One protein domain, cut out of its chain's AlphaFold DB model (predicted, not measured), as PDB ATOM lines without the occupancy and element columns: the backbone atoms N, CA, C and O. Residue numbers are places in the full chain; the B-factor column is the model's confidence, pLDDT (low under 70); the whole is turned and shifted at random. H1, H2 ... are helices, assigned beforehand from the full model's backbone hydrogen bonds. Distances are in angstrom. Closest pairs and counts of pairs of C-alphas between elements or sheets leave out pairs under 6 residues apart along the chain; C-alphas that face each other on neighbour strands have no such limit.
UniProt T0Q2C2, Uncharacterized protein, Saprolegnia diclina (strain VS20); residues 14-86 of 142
ATOM      1  N   ALA A  14     -26.897  -0.714 142.765       90.56
ATOM      2  CA  ALA A  14     -26.350   0.261 141.820       90.56
ATOM      3  C   ALA A  14     -25.045   0.897 142.334       90.56
ATOM      4  O   ALA A  14     -24.116   1.075 141.554       90.56
ATOM      5  N   ASP A  15     -24.949   1.171 143.639       92.00
ATOM      6  CA  ASP A  15     -23.729   1.713 144.251       92.00
ATOM      7  C   ASP A  15     -22.576   0.699 144.213       92.00
ATOM      8  O   ASP A  15     -21.460   1.049 143.840       92.00
ATOM      9  N   GLU A  16     -22.853  -0.579 144.512       93.69
ATOM     10  CA  GLU A  16     -21.860  -1.657 144.398       93.69
ATOM     11  C   GLU A  16     -21.364  -1.803 142.947       93.69
ATOM     12  O   GLU A  16     -20.168  -1.996 142.721       93.69
ATOM     13  N   ASP A  17     -22.262  -1.693 141.962       94.88
ATOM     14  CA  ASP A  17     -21.897  -1.705 140.541       94.88
ATOM     15  C   ASP A  17     -21.041  -0.494 140.164       94.88
ATOM     16  O   ASP A  17     -20.045  -0.645 139.458       94.88
ATOM     17  N   LEU A  18     -21.395   0.700 140.642       94.81
ATOM     18  CA  LEU A  18     -20.649   1.921 140.356       94.81
ATOM     19  C   LEU A  18     -19.231   1.862 140.939       94.81
ATOM     20  O   LEU A  18     -18.262   2.162 140.239       94.81
ATOM     21  N   MET A  19     -19.087   1.429 142.195       95.44
ATOM     22  CA  MET A  19     -17.780   1.245 142.838       95.44
ATOM     23  C   MET A  19     -16.930   0.210 142.097       95.44
ATOM     24  O   MET A  19     -15.753   0.455 141.823       95.44
ATOM     25  N   LEU A  20     -17.542  -0.914 141.710       95.38
ATOM     26  CA  LEU A  20     -16.897  -1.934 140.891       95.38
ATOM     27  C   LEU A  20     -16.387  -1.344 139.570       95.38
ATOM     28  O   LEU A  20     -15.223  -1.533 139.223       95.38
ATOM     29  N   LEU A  21     -17.238  -0.631 138.831       96.38
ATOM     30  CA  LEU A  21     -16.892  -0.085 137.518       96.38
ATOM     31  C   LEU A  21     -15.803   0.983 137.605       96.38
ATOM     32  O   LEU A  21     -14.880   0.959 136.793       96.38
ATOM     33  N   ARG A  22     -15.841   1.859 138.617       96.19
ATOM     34  CA  ARG A  22     -14.756   2.817 138.881       96.19
ATOM     35  C   ARG A  22     -13.425   2.099 139.092       96.19
ATOM     36  O   ARG A  22     -12.439   2.441 138.443       96.19
ATOM     37  N   GLN A  23     -13.402   1.073 139.943       95.75
ATOM     38  CA  GLN A  23     -12.172   0.338 140.235       95.75
ATOM     39  C   GLN A  23     -11.656  -0.437 139.012       95.75
ATOM     40  O   GLN A  23     -10.452  -0.473 138.755       95.75
ATOM     41  N   LEU A  24     -12.559  -1.021 138.218       94.31
ATOM     42  CA  LEU A  24     -12.205  -1.692 136.968       94.31
ATOM     43  C   LEU A  24     -11.659  -0.724 135.918       94.31
ATOM     44  O   LEU A  24     -10.731  -1.097 135.203       94.31
ATOM     45  N   ASN A  25     -12.195   0.494 135.822       94.31
ATOM     46  CA  ASN A  25     -11.702   1.489 134.872       94.31
ATOM     47  C   ASN A  25     -10.296   2.000 135.235       94.31
ATOM     48  O   ASN A  25      -9.490   2.283 134.349       94.31
ATOM     49  N   LEU A  26      -9.989   2.069 136.536       92.88
ATOM     50  CA  LEU A  26      -8.670   2.448 137.051       92.88
ATOM     51  C   LEU A  26      -7.616   1.354 136.816       92.88
ATOM     52  O   LEU A  26      -6.575   1.621 136.224       92.88
ATOM     53  N   GLU A  27      -7.890   0.120 137.248       91.25
ATOM     54  CA  GLU A  27      -6.904  -0.980 137.222       91.25
ATOM     55  C   GLU A  27      -6.863  -1.732 135.885       91.25
ATOM     56  O   GLU A  27      -5.931  -2.489 135.595       91.25
ATOM     57  N   ARG A  28      -7.911  -1.563 135.071       91.69
ATOM     58  CA  ARG A  28      -8.095  -2.174 133.748       91.69
ATOM     59  C   ARG A  28      -7.700  -3.655 133.704       91.69
ATOM     60  O   ARG A  28      -6.970  -4.069 132.798       91.69
ATOM     61  N   PRO A  29      -8.155  -4.504 134.649       91.06
ATOM     62  CA  PRO A  29      -7.666  -5.881 134.783       91.06
ATOM     63  C   PRO A  29      -8.077  -6.787 133.608       91.06
ATOM     64  O   PRO A  29      -7.553  -7.886 133.442       91.06
ATOM     65  N   PHE A  30      -9.010  -6.327 132.776       89.31
ATOM     66  CA  PHE A  30      -9.506  -7.004 131.579       89.31
ATOM     67  C   PHE A  30      -8.614  -6.824 130.342       89.31
ATOM     68  O   PHE A  30      -8.764  -7.578 129.384       89.31
ATOM     69  N   LEU A  31      -7.689  -5.858 130.343       88.44
ATOM     70  CA  LEU A  31      -6.775  -5.646 129.219       88.44
ATOM     71  C   LEU A  31      -5.659  -6.690 129.210       88.44
ATOM     72  O   LEU A  31      -5.098  -7.017 130.257       88.44
ATOM     73  N   THR A  32      -5.283  -7.163 128.023       78.62
ATOM     74  CA  THR A  32      -4.192  -8.136 127.829       78.62
ATOM     75  C   THR A  32      -2.922  -7.504 127.258       78.62
ATOM     76  O   THR A  32      -2.055  -8.216 126.756       78.62
ATOM     77  N   GLU A  33      -2.812  -6.174 127.303       78.69
ATOM     78  CA  GLU A  33      -1.619  -5.457 126.854       78.69
ATOM     79  C   GLU A  33      -0.382  -5.915 127.637       78.69
ATOM     80  O   GLU A  33      -0.384  -5.928 128.870       78.69
ATOM     81  N   GLN A  34       0.695  -6.273 126.926       69.25
ATOM     82  CA  GLN A  34       1.934  -6.763 127.548       69.25
ATOM     83  C   GLN A  34       2.538  -5.765 128.546       69.25
ATOM     84  O   GLN A  34       3.117  -6.182 129.548       69.25
ATOM     85  N   SER A  35       2.375  -4.462 128.299       77.62
ATOM     86  CA  SER A  35       2.841  -3.372 129.168       77.62
ATOM     87  C   SER A  35       2.196  -3.380 130.558       77.62
ATOM     88  O   SER A  35       2.813  -2.913 131.510       77.62
ATOM     89  N   LEU A  36       0.985  -3.929 130.689       74.94
ATOM     90  CA  LEU A  36       0.222  -3.976 131.942       74.94
ATOM     91  C   LEU A  36       0.496  -5.248 132.760       74.94
ATOM     92  O   LEU A  36      -0.062  -5.429 133.843       74.94
ATOM     93  N   GLY A  37       1.335  -6.151 132.246       79.88
ATOM     94  CA  GLY A  37       1.614  -7.439 132.872       79.88
ATOM     95  C   GLY A  37       0.408  -8.393 132.870       79.88
ATOM     96  O   GLY A  37      -0.601  -8.151 132.199       79.88
ATOM     97  N   PRO A  38       0.484  -9.521 133.600       82.25
ATOM     98  CA  PRO A  38      -0.585 -10.517 133.623       82.25
ATOM     99  C   PRO A  38      -1.913  -9.945 134.146       82.25
ATOM    100  O   PRO A  38      -1.933  -9.099 135.037       82.25
ATOM    101  N   ALA A  39      -3.034 -10.430 133.609       84.50
ATOM    102  CA  ALA A  39      -4.367  -9.967 134.001       84.50
ATOM    103  C   ALA A  39      -4.755 -10.401 135.425       84.50
ATOM    104  O   ALA A  39      -5.329  -9.619 136.176       84.50
ATOM    105  N   LEU A  40      -4.438 -11.642 135.817       88.31
ATOM    106  CA  LEU A  40      -4.884 -12.220 137.093       88.31
ATOM    107  C   LEU A  40      -4.450 -11.403 138.332       88.31
ATOM    108  O   LEU A  40      -5.329 -11.083 139.126       88.31
ATOM    109  N   PRO A  41      -3.182 -10.968 138.480       90.44
ATOM    110  CA  PRO A  41      -2.778 -10.115 139.600       90.44
ATOM    111  C   PRO A  41      -3.539  -8.787 139.671       90.44
ATOM    112  O   PRO A  41      -3.811  -8.293 140.760       90.44
ATOM    113  N   ARG A  42      -3.925  -8.212 138.523       90.62
ATOM    114  CA  ARG A  42      -4.744  -6.991 138.489       90.62
ATOM    115  C   ARG A  42      -6.171  -7.266 138.962       90.62
ATOM    116  O   ARG A  42      -6.724  -6.479 139.719       90.62
ATOM    117  N   TRP A  43      -6.755  -8.406 138.589       93.44
ATOM    118  CA  TRP A  43      -8.049  -8.830 139.139       93.44
ATOM    119  C   TRP A  43      -7.990  -9.048 140.655       93.44
ATOM    120  O   TRP A  43      -8.895  -8.620 141.369       93.44
ATOM    121  N   GLU A  44      -6.933  -9.688 141.152       93.94
ATOM    122  CA  GLU A  44      -6.717  -9.887 142.589       93.94
ATOM    123  C   GLU A  44      -6.525  -8.557 143.328       93.94
ATOM    124  O   GLU A  44      -7.064  -8.385 144.421       93.94
ATOM    125  N   ALA A  45      -5.833  -7.590 142.717       94.19
ATOM    126  CA  ALA A  45      -5.691  -6.242 143.261       94.19
ATOM    127  C   ALA A  45      -7.045  -5.530 143.388       94.19
ATOM    128  O   ALA A  45      -7.345  -4.990 144.450       94.19
ATOM    129  N   VAL A  46      -7.900  -5.593 142.359       95.50
ATOM    130  CA  VAL A  46      -9.263  -5.031 142.414       95.50
ATOM    131  C   VAL A  46     -10.082  -5.668 143.534       95.50
ATOM    132  O   VAL A  46     -10.724  -4.958 144.304       95.50
ATOM    133  N   VAL A  47     -10.044  -6.998 143.654       96.19
ATOM    134  CA  VAL A  47     -10.738  -7.723 144.729       96.19
ATOM    135  C   VAL A  47     -10.256  -7.262 146.098       96.19
ATOM    136  O   VAL A  47     -11.074  -6.984 146.969       96.19
ATOM    137  N   LYS A  48      -8.937  -7.148 146.280       96.50
ATOM    138  CA  LYS A  48      -8.350  -6.676 147.531       96.50
ATOM    139  C   LYS A  48      -8.840  -5.269 147.879       96.50
ATOM    140  O   LYS A  48      -9.317  -5.069 148.987       96.50
ATOM    141  N   ILE A  49      -8.769  -4.333 146.932       96.12
ATOM    142  CA  ILE A  49      -9.178  -2.937 147.147       96.12
ATOM    143  C   ILE A  49     -10.658  -2.850 147.525       96.12
ATOM    144  O   ILE A  49     -11.007  -2.145 148.466       96.12
ATOM    145  N   LEU A  50     -11.527  -3.584 146.826       95.69
ATOM    146  CA  LEU A  50     -12.958  -3.580 147.126       95.69
ATOM    147  C   LEU A  50     -13.258  -4.208 148.489       95.69
ATOM    148  O   LEU A  50     -14.031  -3.640 149.248       95.69
ATOM    149  N   ASN A  51     -12.618  -5.324 148.842       94.56
ATOM    150  CA  ASN A  51     -12.822  -5.964 150.145       94.56
ATOM    151  C   ASN A  51     -12.231  -5.155 151.320       94.56
ATOM    152  O   ASN A  51     -12.647  -5.349 152.459       94.56
ATOM    153  N   GLU A  52     -11.253  -4.278 151.068       95.12
ATOM    154  CA  GLU A  52     -10.688  -3.347 152.060       95.12
ATOM    155  C   GLU A  52     -11.476  -2.024 152.154       95.12
ATOM    156  O   GLU A  52     -11.218  -1.219 153.049       95.12
ATOM    157  N   CYS A  53     -12.436  -1.783 151.256       92.69
ATOM    158  CA  CYS A  53     -13.235  -0.564 151.234       92.69
ATOM    159  C   CYS A  53     -14.416  -0.660 152.214       92.69
ATOM    160  O   CYS A  53     -15.310  -1.481 152.034       92.69
ATOM    161  N   GLU A  54     -14.453   0.221 153.220       91.44
ATOM    162  CA  GLU A  54     -15.516   0.241 154.243       91.44
ATOM    163  C   GLU A  54     -16.917   0.499 153.659       91.44
ATOM    164  O   GLU A  54     -17.907  -0.015 154.177       91.44
ATOM    165  N   ASP A  55     -16.998   1.244 152.552       90.38
ATOM    166  CA  ASP A  55     -18.256   1.541 151.859       90.38
ATOM    167  C   ASP A  55     -18.748   0.369 150.984       90.38
ATOM    168  O   ASP A  55     -19.890   0.367 150.516       90.38
ATOM    169  N   PHE A  56     -17.911  -0.652 150.759       90.69
ATOM    170  CA  PHE A  56     -18.241  -1.825 149.953       90.69
ATOM    171  C   PHE A  56     -18.559  -3.031 150.844       90.69
ATOM    172  O   PHE A  56     -17.732  -3.897 151.111       90.69
ATOM    173  N   ASP A  57     -19.818  -3.141 151.265       85.50
ATOM    174  CA  ASP A  57     -20.292  -4.178 152.197       85.50
ATOM    175  C   ASP A  57     -20.395  -5.595 151.573       85.50
ATOM    176  O   ASP A  57     -21.175  -6.442 152.019       85.50
ATOM    177  N   ARG A  58     -19.698  -5.885 150.465       88.56
ATOM    178  CA  ARG A  58     -19.758  -7.185 149.773       88.56
ATOM    179  C   ARG A  58     -18.398  -7.855 149.713       88.56
ATOM    180  O   ARG A  58     -17.498  -7.376 149.048       88.56
ATOM    181  N   ASP A  59     -18.322  -9.071 150.240       90.19
ATOM    182  CA  ASP A  59     -17.167  -9.935 150.000       90.19
ATOM    183  C   ASP A  59     -17.193 -10.521 148.577       90.19
ATOM    184  O   ASP A  59     -18.123 -11.252 148.175       90.19
ATOM    185  N   VAL A  60     -16.165 -10.188 147.800       92.56
ATOM    186  CA  VAL A  60     -15.996 -10.623 146.413       92.56
ATOM    187  C   VAL A  60     -14.733 -11.453 146.237       92.56
ATOM    188  O   VAL A  60     -13.718 -11.255 146.894       92.56
ATOM    189  N   ASP A  61     -14.802 -12.388 145.293       94.81
ATOM    190  CA  ASP A  61     -13.645 -13.084 144.741       94.81
ATOM    191  C   ASP A  61     -13.528 -12.740 143.247       94.81
ATOM    192  O   ASP A  61     -14.464 -12.195 142.644       94.81
ATOM    193  N   VAL A  62     -12.390 -13.075 142.632       92.06
ATOM    194  CA  VAL A  62     -12.126 -12.768 141.214       92.06
ATOM    195  C   VAL A  62     -13.237 -13.304 140.311       92.06
ATOM    196  O   VAL A  62     -13.668 -12.620 139.386       92.06
ATOM    197  N   LYS A  63     -13.759 -14.501 140.594       93.62
ATOM    198  CA  LYS A  63     -14.770 -15.157 139.762       93.62
ATOM    199  C   LYS A  63     -16.124 -14.453 139.849       93.62
ATOM    200  O   LYS A  63     -16.777 -14.251 138.826       93.62
ATOM    201  N   ARG A  64     -16.561 -14.072 141.050       92.50
ATOM    202  CA  ARG A  64     -17.800 -13.309 141.272       92.50
ATOM    203  C   ARG A  64     -17.722 -11.943 140.617       92.50
ATOM    204  O   ARG A  64     -18.692 -11.510 139.999       92.50
ATOM    205  N   LEU A  65     -16.573 -11.295 140.749       94.06
ATOM    206  CA  LEU A  65     -16.316  -9.972 140.216       94.06
ATOM    207  C   LEU A  65     -16.290  -9.987 138.677       94.06
ATOM    208  O   LEU A  65     -16.996  -9.201 138.047       94.06
ATOM    209  N   GLN A  66     -15.598 -10.955 138.066       94.06
ATOM    210  CA  GLN A  66     -15.626 -11.183 136.616       94.06
ATOM    211  C   GLN A  66     -17.033 -11.518 136.106       94.06
ATOM    212  O   GLN A  66     -17.474 -10.952 135.109       94.06
ATOM    213  N   GLY A  67     -17.766 -12.394 136.803       94.19
ATOM    214  CA  GLY A  67     -19.139 -12.738 136.430       94.19
ATOM    215  C   GLY A  67     -20.088 -11.539 136.506       94.19
ATOM    216  O   GLY A  67     -20.930 -11.355 135.627       94.19
ATOM    217  N   ARG A  68     -19.933 -10.672 137.519       95.00
ATOM    218  CA  ARG A  68     -20.711  -9.431 137.602       95.00
ATOM    219  C   ARG A  68     -20.353  -8.472 136.473       95.00
ATOM    220  O   ARG A  68     -21.254  -7.931 135.838       95.00
ATOM    221  N   PHE A  69     -19.065  -8.307 136.197       95.19
ATOM    222  CA  PHE A  69     -18.578  -7.450 135.124       95.19
ATOM    223  C   PHE A  69     -19.097  -7.872 133.742       95.19
ATOM    224  O   PHE A  69     -19.506  -7.021 132.954       95.19
ATOM    225  N   GLN A  70     -19.128  -9.175 133.448       93.94
ATOM    226  CA  GLN A  70     -19.702  -9.703 132.204       93.94
ATOM    227  C   GLN A  70     -21.192  -9.369 132.087       93.94
ATOM    228  O   GLN A  70     -21.624  -8.812 131.080       93.94
ATOM    229  N   LEU A  71     -21.960  -9.619 133.150       93.75
ATOM    230  CA  LEU A  71     -23.394  -9.334 133.174       93.75
ATOM    231  C   LEU A  71     -23.701  -7.841 132.959       93.75
ATOM    232  O   LEU A  71     -24.687  -7.508 132.302       93.75
ATOM    233  N   LEU A  72     -22.887  -6.939 133.519       94.06
ATOM    234  CA  LEU A  72     -23.056  -5.494 133.335       94.06
ATOM    235  C   LEU A  72     -22.809  -5.075 131.881       94.06
ATOM    236  O   LEU A  72     -23.626  -4.350 131.319       94.06
ATOM    237  N   GLN A  73     -21.755  -5.590 131.244       92.75
ATOM    238  CA  GLN A  73     -21.490  -5.330 129.825       92.75
ATOM    239  C   GLN A  73     -22.598  -5.870 128.915       92.75
ATOM    240  O   GLN A  73     -23.007  -5.190 127.980       92.75
ATOM    241  N   GLU A  74     -23.100  -7.080 129.172       92.31
ATOM    242  CA  GLU A  74     -24.192  -7.669 128.387       92.31
ATOM    243  C   GLU A  74     -25.471  -6.832 128.478       92.31
ATOM    244  O   GLU A  74     -26.089  -6.523 127.457       92.31
ATOM    245  N   LYS A  75     -25.847  -6.425 129.697       90.12
ATOM    246  CA  LYS A  75     -26.998  -5.545 129.924       90.12
ATOM    247  C   LYS A  75     -26.833  -4.206 129.215       90.12
ATOM    248  O   LYS A  75     -27.774  -3.766 128.566       90.12
ATOM    249  N   HIS A  76     -25.648  -3.607 129.306       91.94
ATOM    250  CA  HIS A  76     -25.332  -2.334 128.661       91.94
ATOM    251  C   HIS A  76     -25.430  -2.417 127.140       91.94
ATOM    252  O   HIS A  76     -26.144  -1.644 126.515       91.94
ATOM    253  N   ARG A  77     -24.798  -3.427 126.528       90.75
ATOM    254  CA  ARG A  77     -24.861  -3.634 125.072       90.75
ATOM    255  C   ARG A  77     -26.290  -3.873 124.593       90.75
ATOM    256  O   ARG A  77     -26.660  -3.385 123.528       90.75
ATOM    257  N   LYS A  78     -27.095  -4.605 125.371       89.25
ATOM    258  CA  LYS A  78     -28.513  -4.813 125.069       89.25
ATOM    259  C   LYS A  78     -29.300  -3.501 125.150       89.25
ATOM    260  O   LYS A  78     -30.038  -3.210 124.217       89.25
ATOM    261  N   ALA A  79     -29.106  -2.716 126.209       86.12
ATOM    262  CA  ALA A  79     -29.750  -1.414 126.368       86.12
ATOM    263  C   ALA A  79     -29.372  -0.459 125.227       86.12
ATOM    264  O   ALA A  79     -30.259   0.080 124.575       86.12
ATOM    265  N   ASN A  80     -28.085  -0.342 124.887       85.69
ATOM    266  CA  ASN A  80     -27.632   0.492 123.770       85.69
ATOM    267  C   ASN A  80     -28.239   0.040 122.432       85.69
ATOM    268  O   ASN A  80     -28.666   0.878 121.640       85.69
ATOM    269  N   ALA A  81     -28.333  -1.271 122.175       84.88
ATOM    270  CA  ALA A  81     -28.981  -1.784 120.969       84.88
ATOM    271  C   ALA A  81     -30.482  -1.440 120.924       84.88
ATOM    272  O   ALA A  81     -30.982  -1.025 119.880       84.88
ATOM    273  N   GLU A  82     -31.193  -1.574 122.047       83.00
ATOM    274  CA  GLU A  82     -32.611  -1.215 122.160       83.00
ATOM    275  C   GLU A  82     -32.822   0.299 121.976       83.00
ATOM    276  O   GLU A  82     -33.660   0.706 121.168       83.00
ATOM    277  N   SER A  83     -32.000   1.143 122.606       75.62
ATOM    278  CA  SER A  83     -32.046   2.604 122.456       75.62
ATOM    279  C   SER A  83     -31.757   3.057 121.021       75.62
ATOM    280  O   SER A  83     -32.463   3.917 120.492       75.62
ATOM    281  N   MET A  84     -30.792   2.430 120.334       71.00
ATOM    282  CA  MET A  84     -30.529   2.688 118.910       71.00
ATOM    283  C   MET A  84     -31.739   2.363 118.024       71.00
ATOM    284  O   MET A  84     -31.959   3.036 117.017       71.00
ATOM    285  N   THR A  85     -32.536   1.352 118.385       71.19
ATOM    286  CA  THR A  85     -33.756   1.008 117.635       71.19
ATOM    287  C   THR A  85     -34.937   1.933 117.927       71.19
ATOM    288  O   THR A  85     -35.845   2.021 117.103       71.19
ATOM    289  N   LEU A  86     -34.926   2.641 119.062       64.88
ATOM    290  CA  LEU A  86     -36.065   3.424 119.554       64.88
ATOM    291  C   LEU A  86     -35.990   4.939 119.292       64.88
ATOM    292  O   LEU A  86     -36.932   5.634 119.649       64.88
TER     293      LEU A  86
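What this domain is: This is residues 14 to 86 of the 142 residues of an uncharacterized protein of Saprolegnia diclina (strain VS20) (UniProt T0Q2C2). A long helix, H3, begins beside a helical hairpin of H1 and H2 and runs away from it about perpendicular to both, its residues 73 to 86 sticking out as a free arm. The printed part has 73 residues with three named helices, H1, H2 and H3 in chain order, and no named strand: all helix. It is only just loose, close to compact, with a radius of gyration of the C-alphas of 13.7 A and spans of 41 by 33 by 19 A.

Where its parts are: H3, residues 62 to 86, measures 36.1 A from first to last C-alpha and ends at C-alpha 86 (-36.065, 3.424, 119.554). H2 is residues 39 to 52, 20.2 A. H1 is residues 14 to 27, 20.0 A, from C-alpha 14 (-26.350, 0.261, 141.820).

How they stand to each other: H3 touches H2 with residues 62 to 65 alone, about perpendicular at 84 degrees; the closest C-alphas, of Val 62 and Trp 43, are 6.0 A apart. H3 and H1 are close but not clearly touching, C-alphas 69 and 21 being closest at 7.9 A. H1 and H2, a hairpin, touch at a steep tilt of 44 degrees, opposite ways, closest at C-alphas 23 and 46, 6.5 A. In H1, H2 and H3 every O i to N i+4 pair is within hydrogen-bond range.

The domain as a whole: The farthest C-alphas, of Glu 52 and Leu 86, are 41.8 A apart. The printed part has no cut; the link H1 to H2 is long. Residues 34 and 86 have pLDDT under 70.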